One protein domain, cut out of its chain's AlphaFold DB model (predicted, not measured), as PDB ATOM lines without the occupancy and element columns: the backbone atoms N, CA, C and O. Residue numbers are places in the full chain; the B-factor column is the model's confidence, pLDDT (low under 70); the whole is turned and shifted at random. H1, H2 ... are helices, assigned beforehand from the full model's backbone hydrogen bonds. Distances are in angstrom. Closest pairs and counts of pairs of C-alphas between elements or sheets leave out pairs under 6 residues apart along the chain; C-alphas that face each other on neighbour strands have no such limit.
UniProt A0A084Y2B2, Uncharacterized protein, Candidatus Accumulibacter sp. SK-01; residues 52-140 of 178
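This is residues 52 to 140 of the 178 residues of an uncharacterized protein of Candidatus Accumulibacter sp. SK-01 (UniProt A0A084Y2B2). One long helix, H3, runs along most of the length of an all-helix domain, and H4 folds back over its later part as a helical hairpin. The short helices H1 and H5 cross beside this hairpin, H5 next to H4, while the loop of residues 117 to 131 reaches toward the end where H3 begins. The printed part has 89 residues with five named helices, H1 to H5 in order, and no named strand. It is compact, with a radius of gyration of the C-alphas of 13.5 A, and only just elongated, spanning 41 by 21 by 20 A.

H1, residues 53 to 59, begins at C-alpha 53 (-4.247, -7.159, 44.561) and is 9.9 A long. H2 is residues 62 to 65. H3, residues 75 to 95, is 30.3 A long from C-alpha 75 (-18.855, 21.454, 58.405). H4, residues 106 to 116, is 15.3 A long. H5, residues 132 to 138, is 9.7 A long and ends at C-alpha 138 (-0.029, -1.822, 36.790).

H1 and H5 touch at a steep tilt of 55 degrees, opposite ways; their closest C-alphas, of Ala 59 and Val 135, are 5.1 A apart. H2 only just touches H3, with 3 pairs of C-alphas within 8 A, the closest Leu 65 and Ala 84 at 6.5 A; H3 uses residues 84 to 88 alone. The hairpin of H3 and H4 touches through residues 87 to 94 of H3 alone, closest at the C-alphas of Lys 87 and Ala 115, 4.6 A; the tilt of 37 degrees, opposite ways, is only just steep. H4 and H5 only just touch, with 3 pairs within 8 A, the closest C-alphas being Leu 116 and Trp 132 at 5.2 A. H3 and H5 are apart. In H1, H3, H4 and H5 every O i to N i+4 pair is within hydrogen-bond range; H2 is too short for one.

The farthest C-alphas, of Gly 73 and Gly 104, are 42.6 A apart. The printed part has no cut, and the link from H4 to H5 is long. Mean pLDDT of the printed part is 96.7, and no printed residue is under 70.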
ATOM      1  N   PRO A  52      -3.029  -9.315  40.423       98.19
ATOM      2  CA  PRO A  52      -2.879  -9.509  41.863       98.19
ATOM      3  C   PRO A  52      -3.173  -8.224  42.639       98.19
ATOM      4  O   PRO A  52      -2.748  -7.138  42.243       98.19
ATOM      5  N   THR A  53      -3.890  -8.334  43.754       97.69
ATOM      6  CA  THR A  53      -4.247  -7.159  44.561       97.69
ATOM      7  C   THR A  53      -3.029  -6.510  45.207       97.69
ATOM      8  O   THR A  53      -3.032  -5.294  45.354       97.69
ATOM      9  N   SER A  54      -1.960  -7.264  45.487       97.44
ATOM     10  CA  SER A  54      -0.673  -6.724  45.955       97.44
ATOM     11  C   SER A  54      -0.106  -5.664  45.007       97.44
ATOM     12  O   SER A  54       0.196  -4.557  45.432       97.44
ATOM     13  N   ILE A  55      -0.083  -5.954  43.705       97.88
ATOM     14  CA  ILE A  55       0.396  -5.026  42.671       97.88
ATOM     15  C   ILE A  55      -0.473  -3.761  42.603       97.88
ATOM     16  O   ILE A  55       0.028  -2.663  42.365       97.88
ATOM     17  N   ILE A  56      -1.783  -3.899  42.830       98.12
ATOM     18  CA  ILE A  56      -2.695  -2.753  42.894       98.12
ATOM     19  C   ILE A  56      -2.423  -1.930  44.160       98.12
ATOM     20  O   ILE A  56      -2.359  -0.705  44.077       98.12
ATOM     21  N   TYR A  57      -2.237  -2.580  45.312       97.38
ATOM     22  CA  TYR A  57      -1.932  -1.927  46.584       97.38
ATOM     23  C   TYR A  57      -0.619  -1.141  46.544       97.38
ATOM     24  O   TYR A  57      -0.590  -0.006  47.021       97.38
ATOM     25  N   ASP A  58       0.424  -1.693  45.924       97.69
ATOM     26  CA  ASP A  58       1.731  -1.041  45.787       97.69
ATOM     27  C   ASP A  58       1.669   0.214  44.899       97.69
ATOM     28  O   ASP A  58       2.442   1.155  45.076       97.69
ATOM     29  N   ALA A  59       0.729   0.256  43.951       98.06
ATOM     30  CA  ALA A  59       0.546   1.382  43.039       98.06
ATOM     31  C   ALA A  59      -0.346   2.508  43.605       98.06
ATOM     32  O   ALA A  59      -0.409   3.593  43.016       98.06
ATOM     33  N   ILE A  60      -1.051   2.277  44.718       98.31
ATOM     34  CA  ILE A  60      -1.928   3.275  45.347       98.31
ATOM     35  C   ILE A  60      -1.103   4.258  46.182       98.31
ATOM     36  O   ILE A  60      -0.275   3.885  47.010       98.31
ATOM     37  N   THR A  61      -1.389   5.550  46.032       97.94
ATOM     38  CA  THR A  61      -0.829   6.596  46.898       97.94
ATOM     39  C   THR A  61      -1.690   6.747  48.151       97.94
ATOM     40  O   THR A  61      -2.534   7.639  48.239       97.94
ATOM     41  N   TRP A  62      -1.484   5.864  49.129       96.56
ATOM     42  CA  TRP A  62      -2.323   5.757  50.332       96.56
ATOM     43  C   TRP A  62      -2.475   7.059  51.120       96.56
ATOM     44  O   TRP A  62      -3.575   7.368  51.570       96.56
ATOM     45  N   GLY A  63      -1.408   7.858  51.228       96.19
ATOM     46  CA  GLY A  63      -1.441   9.143  51.940       96.19
ATOM     47  C   GLY A  63      -2.435  10.155  51.359       96.19
ATOM     48  O   GLY A  63      -2.926  11.013  52.082       96.19
ATOM     49  N   ASN A  64      -2.800  10.015  50.081       97.38
ATOM     50  CA  ASN A  64      -3.763  10.897  49.424       97.38
ATOM     51  C   ASN A  64      -5.219  10.472  49.666       97.38
ATOM     52  O   ASN A  64      -6.134  11.180  49.250       97.38
ATOM     53  N   LEU A  65      -5.463   9.330  50.317       97.12
ATOM     54  CA  LEU A  65      -6.817   8.897  50.659       97.12
ATOM     55  C   LEU A  65      -7.383   9.652  51.865       97.12
ATOM     56  O   LEU A  65      -8.599   9.673  52.030       97.12
ATOM     57  N   THR A  66      -6.551  10.295  52.682       95.62
ATOM     58  CA  THR A  66      -6.953  11.018  53.900       95.62
ATOM     59  C   THR A  66      -6.677  12.517  53.775       95.62
ATOM     60  O   THR A  66      -5.674  12.868  53.156       95.62
ATOM     61  N   PRO A  67      -7.515  13.409  54.349       96.19
ATOM     62  CA  PRO A  67      -7.235  14.846  54.360       96.19
ATOM     63  C   PRO A  67      -5.825  15.156  54.884       96.19
ATOM     64  O   PRO A  67      -5.438  14.656  55.937       96.19
ATOM     65  N   LEU A  68      -5.061  15.948  54.124       94.75
ATOM     66  CA  LEU A  68      -3.677  16.318  54.453       94.75
ATOM     67  C   LEU A  68      -3.584  17.380  55.554       94.75
ATOM     68  O   LEU A  68      -2.545  17.521  56.195       94.75
ATOM     69  N   ASP A  69      -4.644  18.157  55.738       93.38
ATOM     70  CA  ASP A  69      -4.747  19.212  56.732       93.38
ATOM     71  C   ASP A  69      -5.484  18.750  57.996       93.38
ATOM     72  O   ASP A  69      -6.288  17.816  57.989       93.38
ATOM     73  N   ALA A  70      -5.179  19.416  59.111       93.44
ATOM     74  CA  ALA A  70      -5.818  19.136  60.388       93.44
ATOM     75  C   ALA A  70      -7.315  19.479  60.345       93.44
ATOM     76  O   ALA A  70      -7.739  20.400  59.645       93.44
ATOM     77  N   ALA A  71      -8.103  18.760  61.146       93.56
ATOM     78  CA  ALA A  71      -9.505  19.094  61.349       93.56
ATOM     79  C   ALA A  71      -9.638  20.513  61.920       93.56
ATOM     80  O   ALA A  71      -9.042  20.835  62.947       93.56
ATOM     81  N   ASP A  72     -10.444  21.343  61.262       93.31
ATOM     82  CA  ASP A  72     -10.654  22.754  61.611       93.31
ATOM     83  C   ASP A  72     -11.991  23.006  62.340       93.31
ATOM     84  O   ASP A  72     -12.346  24.143  62.640       93.31
ATOM     85  N   GLY A  73     -12.748  21.938  62.624       94.06
ATOM     86  CA  GLY A  73     -14.060  22.000  63.274       94.06
ATOM     87  C   GLY A  73     -15.199  22.488  62.370       94.06
ATOM     88  O   GLY A  73     -16.331  22.615  62.836       94.06
ATOM     89  N   THR A  74     -14.943  22.752  61.087       96.19
ATOM     90  CA  THR A  74     -15.962  23.237  60.152       96.19
ATOM     91  C   THR A  74     -16.779  22.097  59.543       96.19
ATOM     92  O   THR A  74     -16.305  20.977  59.336       96.19
ATOM     93  N   ALA A  75     -18.027  22.393  59.167       96.38
ATOM     94  CA  ALA A  75     -18.855  21.454  58.405       96.38
ATOM     95  C   ALA A  75     -18.244  21.124  57.029       96.38
ATOM     96  O   ALA A  75     -18.422  20.017  56.522       96.38
ATOM     97  N   LEU A  76     -17.498  22.064  56.436       94.69
ATOM     98  CA  LEU A  76     -16.814  21.861  55.161       94.69
ATOM     99  C   LEU A  76     -15.759  20.758  55.273       94.69
ATOM    100  O   LEU A  76     -15.749  19.855  54.433       94.69
ATOM    101  N   PHE A  77     -14.928  20.786  56.322       96.31
ATOM    102  CA  PHE A  77     -13.958  19.727  56.601       96.31
ATOM    103  C   PHE A  77     -14.642  18.365  56.762       96.31
ATOM    104  O   PHE A  77     -14.250  17.384  56.125       96.31
ATOM    105  N   THR A  78     -15.705  18.301  57.564       96.06
ATOM    106  CA  THR A  78     -16.435  17.048  57.807       96.06
ATOM    107  C   THR A  78     -17.035  16.476  56.521       96.06
ATOM    108  O   THR A  78     -16.893  15.283  56.253       96.06
ATOM    109  N   ASN A  79     -17.639  17.314  55.674       96.19
ATOM    110  CA  ASN A  79     -18.250  16.876  54.416       96.19
ATOM    111  C   ASN A  79     -17.224  16.292  53.436       96.19
ATOM    112  O   ASN A  79     -17.477  15.251  52.823       96.19
ATOM    113  N   ARG A  80     -16.050  16.920  53.293       95.94
ATOM    114  CA  ARG A  80     -14.995  16.382  52.416       95.94
ATOM    115  C   ARG A  80     -14.357  15.112  52.981       95.94
ATOM    116  O   ARG A  80     -14.075  14.196  52.212       95.94
ATOM    117  N   ALA A  81     -14.187  15.015  54.301       96.12
ATOM    118  CA  ALA A  81     -13.687  13.803  54.944       96.12
ATOM    119  C   ALA A  81     -14.649  12.622  54.725       96.12
ATOM    120  O   ALA A  81     -14.205  11.525  54.391       96.12
ATOM    121  N   LEU A  82     -15.964  12.860  54.805       96.69
ATOM    122  CA  LEU A  82     -16.987  11.861  54.492       96.69
ATOM    123  C   LEU A  82     -16.955  11.440  53.013       96.69
ATOM    124  O   LEU A  82     -17.031  10.252  52.706       96.69
ATOM    125  N   ALA A  83     -16.788  12.391  52.089       96.62
ATOM    126  CA  ALA A  83     -16.646  12.084  50.666       96.62
ATOM    127  C   ALA A  83     -15.394  11.233  50.376       96.62
ATOM    128  O   ALA A  83     -15.459  10.271  49.607       96.62
ATOM    129  N   ALA A  84     -14.265  11.542  51.023       97.50
ATOM    130  CA  ALA A  84     -13.051  10.732  50.940       97.50
ATOM    131  C   ALA A  84     -13.270   9.324  51.521       97.50
ATOM    132  O   ALA A  84     -12.894   8.333  50.895       97.50
ATOM    133  N   GLN A  85     -13.951   9.216  52.665       97.12
ATOM    134  CA  GLN A  85     -14.288   7.936  53.286       97.12
ATOM    135  C   GLN A  85     -15.186   7.071  52.390       97.12
ATOM    136  O   GLN A  85     -14.954   5.870  52.285       97.12
ATOM    137  N   ALA A  86     -16.165   7.651  51.691       97.06
ATOM    138  CA  ALA A  86     -17.004   6.907  50.749       97.06
ATOM    139  C   ALA A  86     -16.171   6.266  49.619       97.06
ATOM    140  O   ALA A  86     -16.379   5.102  49.266       97.06
ATOM    141  N   LYS A  87     -15.170   6.989  49.100       97.62
ATOM    142  CA  LYS A  87     -14.224   6.461  48.102       97.62
ATOM    143  C   LYS A  87     -13.322   5.366  48.679       97.62
ATOM    144  O   LYS A  87     -13.136   4.334  48.035       97.62
ATOM    145  N   GLN A  88     -12.820   5.539  49.903       97.19
ATOM    146  CA  GLN A  88     -12.060   4.499  50.610       97.19
ATOM    147  C   GLN A  88     -12.891   3.228  50.829       97.19
ATOM    148  O   GLN A  88     -12.376   2.128  50.644       97.19
ATOM    149  N   LEU A  89     -14.170   3.360  51.189       97.19
ATOM    150  CA  LEU A  89     -15.065   2.226  51.404       97.19
ATOM    151  C   LEU A  89     -15.280   1.439  50.104       97.19
ATOM    152  O   LEU A  89     -15.170   0.216  50.103       97.19
ATOM    153  N   ASN A  90     -15.500   2.130  48.982       95.19
ATOM    154  CA  ASN A  90     -15.576   1.489  47.666       95.19
ATOM    155  C   ASN A  90     -14.290   0.720  47.337       95.19
ATOM    156  O   ASN A  90     -14.352  -0.418  46.870       95.19
ATOM    157  N   LEU A  91     -13.126   1.313  47.615       96.44
ATOM    158  CA  LEU A  91     -11.831   0.664  47.412       96.44
ATOM    159  C   LEU A  91     -11.674  -0.587  48.290       96.44
ATOM    160  O   LEU A  91     -11.228  -1.625  47.804       96.44
ATOM    161  N   GLN A  92     -12.084  -0.515  49.560       95.75
ATOM    162  CA  GLN A  92     -12.080  -1.659  50.474       95.75
ATOM    163  C   GLN A  92     -13.010  -2.770  49.980       95.75
ATOM    164  O   GLN A  92     -12.569  -3.907  49.865       95.75
ATOM    165  N   ILE A  93     -14.249  -2.456  49.589       95.12
ATOM    166  CA  ILE A  93     -15.206  -3.436  49.046       95.12
ATOM    167  C   ILE A  93     -14.659  -4.116  47.779       95.12
ATOM    168  O   ILE A  93     -14.886  -5.308  47.556       95.12
ATOM    169  N   LEU A  94     -13.935  -3.372  46.939       95.31
ATOM    170  CA  LEU A  94     -13.333  -3.911  45.720       95.31
ATOM    171  C   LEU A  94     -12.164  -4.862  45.999       95.31
ATOM    172  O   LEU A  94     -12.030  -5.849  45.273       95.31
ATOM    173  N   LEU A  95     -11.321  -4.565  46.992       95.69
ATOM    174  CA  LEU A  95     -10.027  -5.234  47.184       95.69
ATOM    175  C   LEU A  95      -9.998  -6.230  48.352       95.69
ATOM    176  O   LEU A  95      -9.267  -7.217  48.293       95.69
ATOM    177  N   GLN A  96     -10.773  -5.999  49.410       94.25
ATOM    178  CA  GLN A  96     -10.690  -6.775  50.643       94.25
ATOM    179  C   GLN A  96     -11.094  -8.238  50.423       94.25
ATOM    180  O   GLN A  96     -12.103  -8.543  49.788       94.25
ATOM    181  N   GLY A  97     -10.286  -9.151  50.972       95.12
ATOM    182  CA  GLY A  97     -10.518 -10.595  50.881       95.12
ATOM    183  C   GLY A  97     -10.268 -11.191  49.493       95.12
ATOM    184  O   GLY A  97     -10.657 -12.331  49.255       95.12
ATOM    185  N   ARG A  98      -9.645 -10.443  48.570       96.31
ATOM    186  CA  ARG A  98      -9.325 -10.915  47.218       96.31
ATOM    187  C   ARG A  98      -7.821 -10.958  46.997       96.31
ATOM    188  O   ARG A  98      -7.130  -9.963  47.192       96.31
ATOM    189  N   GLU A  99      -7.327 -12.090  46.513       97.44
ATOM    190  CA  GLU A  99      -5.928 -12.229  46.081       97.44
ATOM    191  C   GLU A  99      -5.698 -11.622  44.693       97.44
ATOM    192  O   GLU A  99      -4.630 -11.093  44.390       97.44
ATOM    193  N   THR A 100      -6.722 -11.670  43.840       97.88
ATOM    194  CA  THR A 100      -6.687 -11.105  42.491       97.88
ATOM    195  C   THR A 100      -7.974 -10.358  42.177       97.88
ATOM    196  O   THR A 100      -9.038 -10.615  42.750       97.88
ATOM    197  N   LEU A 101      -7.879  -9.411  41.252       97.62
ATOM    198  CA  LEU A 101      -8.990  -8.596  40.803       97.62
ATOM    199  C   LEU A 101      -9.128  -8.705  39.285       97.62
ATOM    200  O   LEU A 101      -8.160  -8.514  38.558       97.62
ATOM    201  N   ALA A 102     -10.350  -8.957  38.808       97.06
ATOM    202  CA  ALA A 102     -10.669  -9.104  37.386       97.06
ATOM    203  C   ALA A 102     -10.617  -7.758  36.632       97.06
ATOM    204  O   ALA A 102     -11.643  -7.211  36.218       97.06
ATOM    205  N   THR A 103      -9.418  -7.205  36.469       97.38
ATOM    206  CA  THR A 103      -9.137  -5.901  35.852       97.38
ATOM    207  C   THR A 103      -9.491  -5.832  34.371       97.38
ATOM    208  O   THR A 103      -9.631  -4.734  33.832       97.38
ATOM    209  N   GLY A 104      -9.746  -6.975  33.727       95.44
ATOM    210  CA  GLY A 104     -10.293  -7.054  32.375       95.44
ATOM    211  C   GLY A 104     -11.741  -6.559  32.290       95.44
ATOM    212  O   GLY A 104     -12.187  -6.137  31.222       95.44
ATOM    213  N   LYS A 105     -12.464  -6.488  33.418       95.62
ATOM    214  CA  LYS A 105     -13.843  -5.982  33.473       95.62
ATOM    215  C   LYS A 105     -13.884  -4.446  33.541       95.62
ATOM    216  O   LYS A 105     -13.336  -3.874  34.486       95.62
ATOM    217  N   PRO A 106     -14.594  -3.761  32.620       95.62
ATOM    218  CA  PRO A 106     -14.715  -2.301  32.639       95.62
ATOM    219  C   PRO A 106     -15.246  -1.737  33.960       95.62
ATOM    220  O   PRO A 106     -14.703  -0.759  34.457       95.62
ATOM    221  N   SER A 107     -16.242  -2.385  34.573       96.50
ATOM    222  CA  SER A 107     -16.833  -1.931  35.840       96.50
ATOM    223  C   SER A 107     -15.831  -1.897  36.997       96.50
ATOM    224  O   SER A 107     -15.855  -0.971  37.802       96.50
ATOM    225  N   ILE A 108     -14.910  -2.863  37.049       97.31
ATOM    226  CA  ILE A 108     -13.836  -2.906  38.047       97.31
ATOM    227  C   ILE A 108     -12.878  -1.729  37.854       97.31
ATOM    228  O   ILE A 108     -12.517  -1.060  38.820       97.31
ATOM    229  N   ARG A 109     -12.500  -1.437  36.604       97.50
ATOM    230  CA  ARG A 109     -11.620  -0.305  36.286       97.50
ATOM    231  C   ARG A 109     -12.273   1.030  36.609       97.50
ATOM    232  O   ARG A 109     -11.619   1.882  37.195       97.50
ATOM    233  N   THR A 110     -13.555   1.191  36.287       97.38
ATOM    234  CA  THR A 110     -14.321   2.388  36.655       97.38
ATOM    235  C   THR A 110     -14.387   2.558  38.170       97.38
ATOM    236  O   THR A 110     -14.192   3.668  38.653       97.38
ATOM    237  N   GLY A 111     -14.589   1.474  38.928       97.50
ATOM    238  CA  GLY A 111     -14.581   1.517  40.392       97.50
ATOM    239  C   GLY A 111     -13.230   1.947  40.975       97.50
ATOM    240  O   GLY A 111     -13.185   2.827  41.832       97.50
ATOM    241  N   LEU A 112     -12.124   1.389  40.470       98.00
ATOM    242  CA  LEU A 112     -10.772   1.805  40.865       98.00
ATOM    243  C   LEU A 112     -10.494   3.265  40.485       98.00
ATOM    244  O   LEU A 112      -9.958   4.019  41.293       98.00
ATOM    245  N   GLN A 113     -10.867   3.678  39.274       97.81
ATOM    246  CA  GLN A 113     -10.693   5.053  38.819       97.81
ATOM    247  C   GLN A 113     -11.470   6.033  39.693       97.81
ATOM    248  O   GLN A 113     -10.904   7.040  40.109       97.81
ATOM    249  N   ASP A 114     -12.739   5.747  39.986       97.44
ATOM    250  CA  ASP A 114     -13.550   6.608  40.843       97.44
ATOM    251  C   ASP A 114     -12.933   6.726  42.240       97.44
ATOM    252  O   ASP A 114     -12.744   7.837  42.732       97.44
ATOM    253  N   ALA A 115     -12.543   5.608  42.854       97.69
ATOM    254  CA  ALA A 115     -11.978   5.615  44.198       97.69
ATOM    255  C   ALA A 115     -10.629   6.353  44.294       97.69
ATOM    256  O   ALA A 115     -10.293   6.871  45.357       97.69
ATOM    257  N   LEU A 116      -9.859   6.408  43.201       98.19
ATOM    258  CA  LEU A 116      -8.481   6.913  43.182       98.19
ATOM    259  C   LEU A 116      -8.310   8.255  42.462       98.19
ATOM    260  O   LEU A 116      -7.182   8.728  42.311       98.19
ATOM    261  N   THR A 117      -9.392   8.884  42.008       97.56
ATOM    262  CA  THR A 117      -9.354  10.207  41.372       97.56
ATOM    263  C   THR A 117     -10.263  11.190  42.089       97.56
ATOM    264  O   THR A 117     -11.250  10.809  42.717       97.56
ATOM    265  N   ASN A 118      -9.922  12.477  41.980       96.94
ATOM    266  CA  ASN A 118     -10.718  13.582  42.508       96.94
ATOM    267  C   ASN A 118     -11.089  13.410  43.992       96.94
ATOM    268  O   ASN A 118     -12.234  13.633  44.384       96.94
ATOM    269  N   LEU A 119     -10.130  12.994  44.820       97.56
ATOM    270  CA  LEU A 119     -10.322  12.940  46.262       97.56
ATOM    271  C   LEU A 119     -10.193  14.347  46.851       97.56
ATOM    272  O   LEU A 119      -9.187  15.006  46.589       97.56
ATOM    273  N   PRO A 120     -11.158  14.817  47.659       97.38
ATOM    274  CA  PRO A 120     -11.129  16.152  48.254       97.38
ATOM    275  C   PRO A 120     -10.271  16.176  49.531       97.38
ATOM    276  O   PRO A 120     -10.721  16.585  50.600       97.38
ATOM    277  N   THR A 121      -9.046  15.667  49.428       97.50
ATOM    278  CA  THR A 121      -8.123  15.417  50.546       97.50
ATOM    279  C   THR A 121      -6.871  16.284  50.492       97.50
ATOM    280  O   THR A 121      -6.100  16.299  51.449       97.50
ATOM    281  N   GLY A 122      -6.661  17.040  49.411       97.00
ATOM    282  CA  GLY A 122      -5.603  18.042  49.350       97.00
ATOM    283  C   GLY A 122      -5.855  19.205  50.313       97.00
ATOM    284  O   GLY A 122      -6.956  19.370  50.836       97.00
ATOM    285  N   SER A 123      -4.836  20.046  50.512       94.44
ATOM    286  CA  SER A 123      -4.932  21.251  51.352       94.44
ATOM    287  C   SER A 123      -6.170  22.080  50.997       94.44
ATOM    288  O   SER A 123      -6.388  22.394  49.824       94.44
ATOM    289  N   GLY A 124      -6.997  22.423  51.989       92.88
ATOM    290  CA  GLY A 124      -8.230  23.182  51.754       92.88
ATOM    291  C   GLY A 124      -9.312  22.417  50.976       92.88
ATOM    292  O   GLY A 124     -10.295  23.019  50.555       92.88
ATOM    293  N   GLY A 125      -9.174  21.099  50.801       95.06
ATOM    294  CA  GLY A 125     -10.099  20.256  50.037       95.06
ATOM    295  C   GLY A 125      -9.797  20.193  48.539       95.06
ATOM    296  O   GLY A 125     -10.660  19.776  47.766       95.06
ATOM    297  N   ALA A 126      -8.595  20.602  48.118       97.06
ATOM    298  CA  ALA A 126      -8.166  20.477  46.731       97.06
ATOM    299  C   ALA A 126      -8.293  19.024  46.241       97.06
ATOM    300  O   ALA A 126      -7.911  18.080  46.939       97.06
ATOM    301  N   LEU A 127      -8.830  18.854  45.030       97.75
ATOM    302  CA  LEU A 127      -9.015  17.541  44.423       97.75
ATOM    303  C   LEU A 127      -7.662  16.966  44.001       97.75
ATOM    304  O   LEU A 127      -6.969  17.548  43.167       97.75
ATOM    305  N   ILE A 128      -7.307  15.809  44.550       97.75
ATOM    306  CA  ILE A 128      -6.059  15.108  44.245       97.75
ATOM    307  C   ILE A 128      -6.318  13.666  43.799       97.75
ATOM    308  O   ILE A 128      -7.391  13.097  43.999       97.75
ATOM    309  N   SER A 129      -5.323  13.074  43.140       97.38
ATOM    310  CA  SER A 129      -5.335  11.665  42.736       97.38
ATOM    311  C   SER A 129      -4.629  10.813  43.787       97.38
ATOM    312  O   SER A 129      -3.557  11.187  44.258       97.38
ATOM    313  N   ALA A 130      -5.182   9.644  44.105       97.88
ATOM    314  CA  ALA A 130      -4.548   8.626  44.944       97.88
ATOM    315  C   ALA A 130      -3.833   7.543  44.111       97.88
ATOM    316  O   ALA A 130      -3.754   6.384  44.510       97.88
ATOM    317  N   GLY A 131      -3.303   7.917  42.942       97.19
ATOM    318  CA  GLY A 131      -2.437   7.044  42.144       97.19
ATOM    319  C   GLY A 131      -3.126   6.318  40.988       97.19
ATOM    320  O   GLY A 131      -2.577   5.344  40.481       97.19
ATOM    321  N   TRP A 132      -4.289   6.783  40.505       97.56
ATOM    322  CA  TRP A 132      -4.995   6.117  39.394       97.56
ATOM    323  C   TRP A 132      -4.110   5.857  38.164       97.56
ATOM    324  O   TRP A 132      -4.189   4.790  37.567       97.56
ATOM    325  N   THR A 133      -3.238   6.793  37.783       96.94
ATOM    326  CA  THR A 133      -2.330   6.610  36.635       96.94
ATOM    327  C   THR A 133      -1.338   5.460  36.850       96.94
ATOM    328  O   THR A 133      -1.076   4.692  35.922       96.94
ATOM    329  N   ALA A 134      -0.814   5.311  38.071       98.06
ATOM    330  CA  ALA A 134       0.075   4.212  38.432       98.06
ATOM    331  C   ALA A 134      -0.688   2.881  38.458       98.06
ATOM    332  O   ALA A 134      -0.266   1.927  37.805       98.06
ATOM    333  N   VAL A 135      -1.867   2.843  39.088       98.31
ATOM    334  CA  VAL A 135      -2.740   1.656  39.095       98.31
ATOM    335  C   VAL A 135      -3.125   1.248  37.676       98.31
ATOM    336  O   VAL A 135      -2.999   0.080  37.329       98.31
ATOM    337  N   LYS A 136      -3.508   2.198  36.813       97.88
ATOM    338  CA  LYS A 136      -3.797   1.950  35.394       97.88
ATOM    339  C   LYS A 136      -2.615   1.280  34.692       97.88
ATOM    340  O   LYS A 136      -2.819   0.355  33.913       97.88
ATOM    341  N   THR A 137      -1.401   1.740  34.982       97.62
ATOM    342  CA  THR A 137      -0.173   1.179  34.412       97.62
ATOM    343  C   THR A 137       0.100  -0.235  34.915       97.62
ATOM    344  O   THR A 137       0.552  -1.073  34.142       97.62
ATOM    345  N   ALA A 138      -0.227  -0.517  36.172       98.06
ATOM    346  CA  ALA A 138      -0.029  -1.822  36.790       98.06
ATOM    347  C   ALA A 138      -1.033  -2.893  36.311       98.06
ATOM    348  O   ALA A 138      -0.738  -4.084  36.352       98.06
ATOM    349  N   ILE A 139      -2.215  -2.483  35.833       98.19
ATOM    350  CA  ILE A 139      -3.285  -3.393  35.381       98.19
ATOM    351  C   ILE A 139      -3.342  -3.574  33.852       98.19
ATOM    352  O   ILE A 139      -4.335  -4.085  33.323       98.19
ATOM    353  N   GLN A 140      -2.308  -3.133  33.132       97.69
ATOM    354  CA  GLN A 140      -2.168  -3.293  31.682       97.69
ATOM    355  C   GLN A 140      -0.862  -4.009  31.326       97.69
ATOM    356  O   GLN A 140       0.100  -3.987  32.095       97.69
TER     357      GLN A 140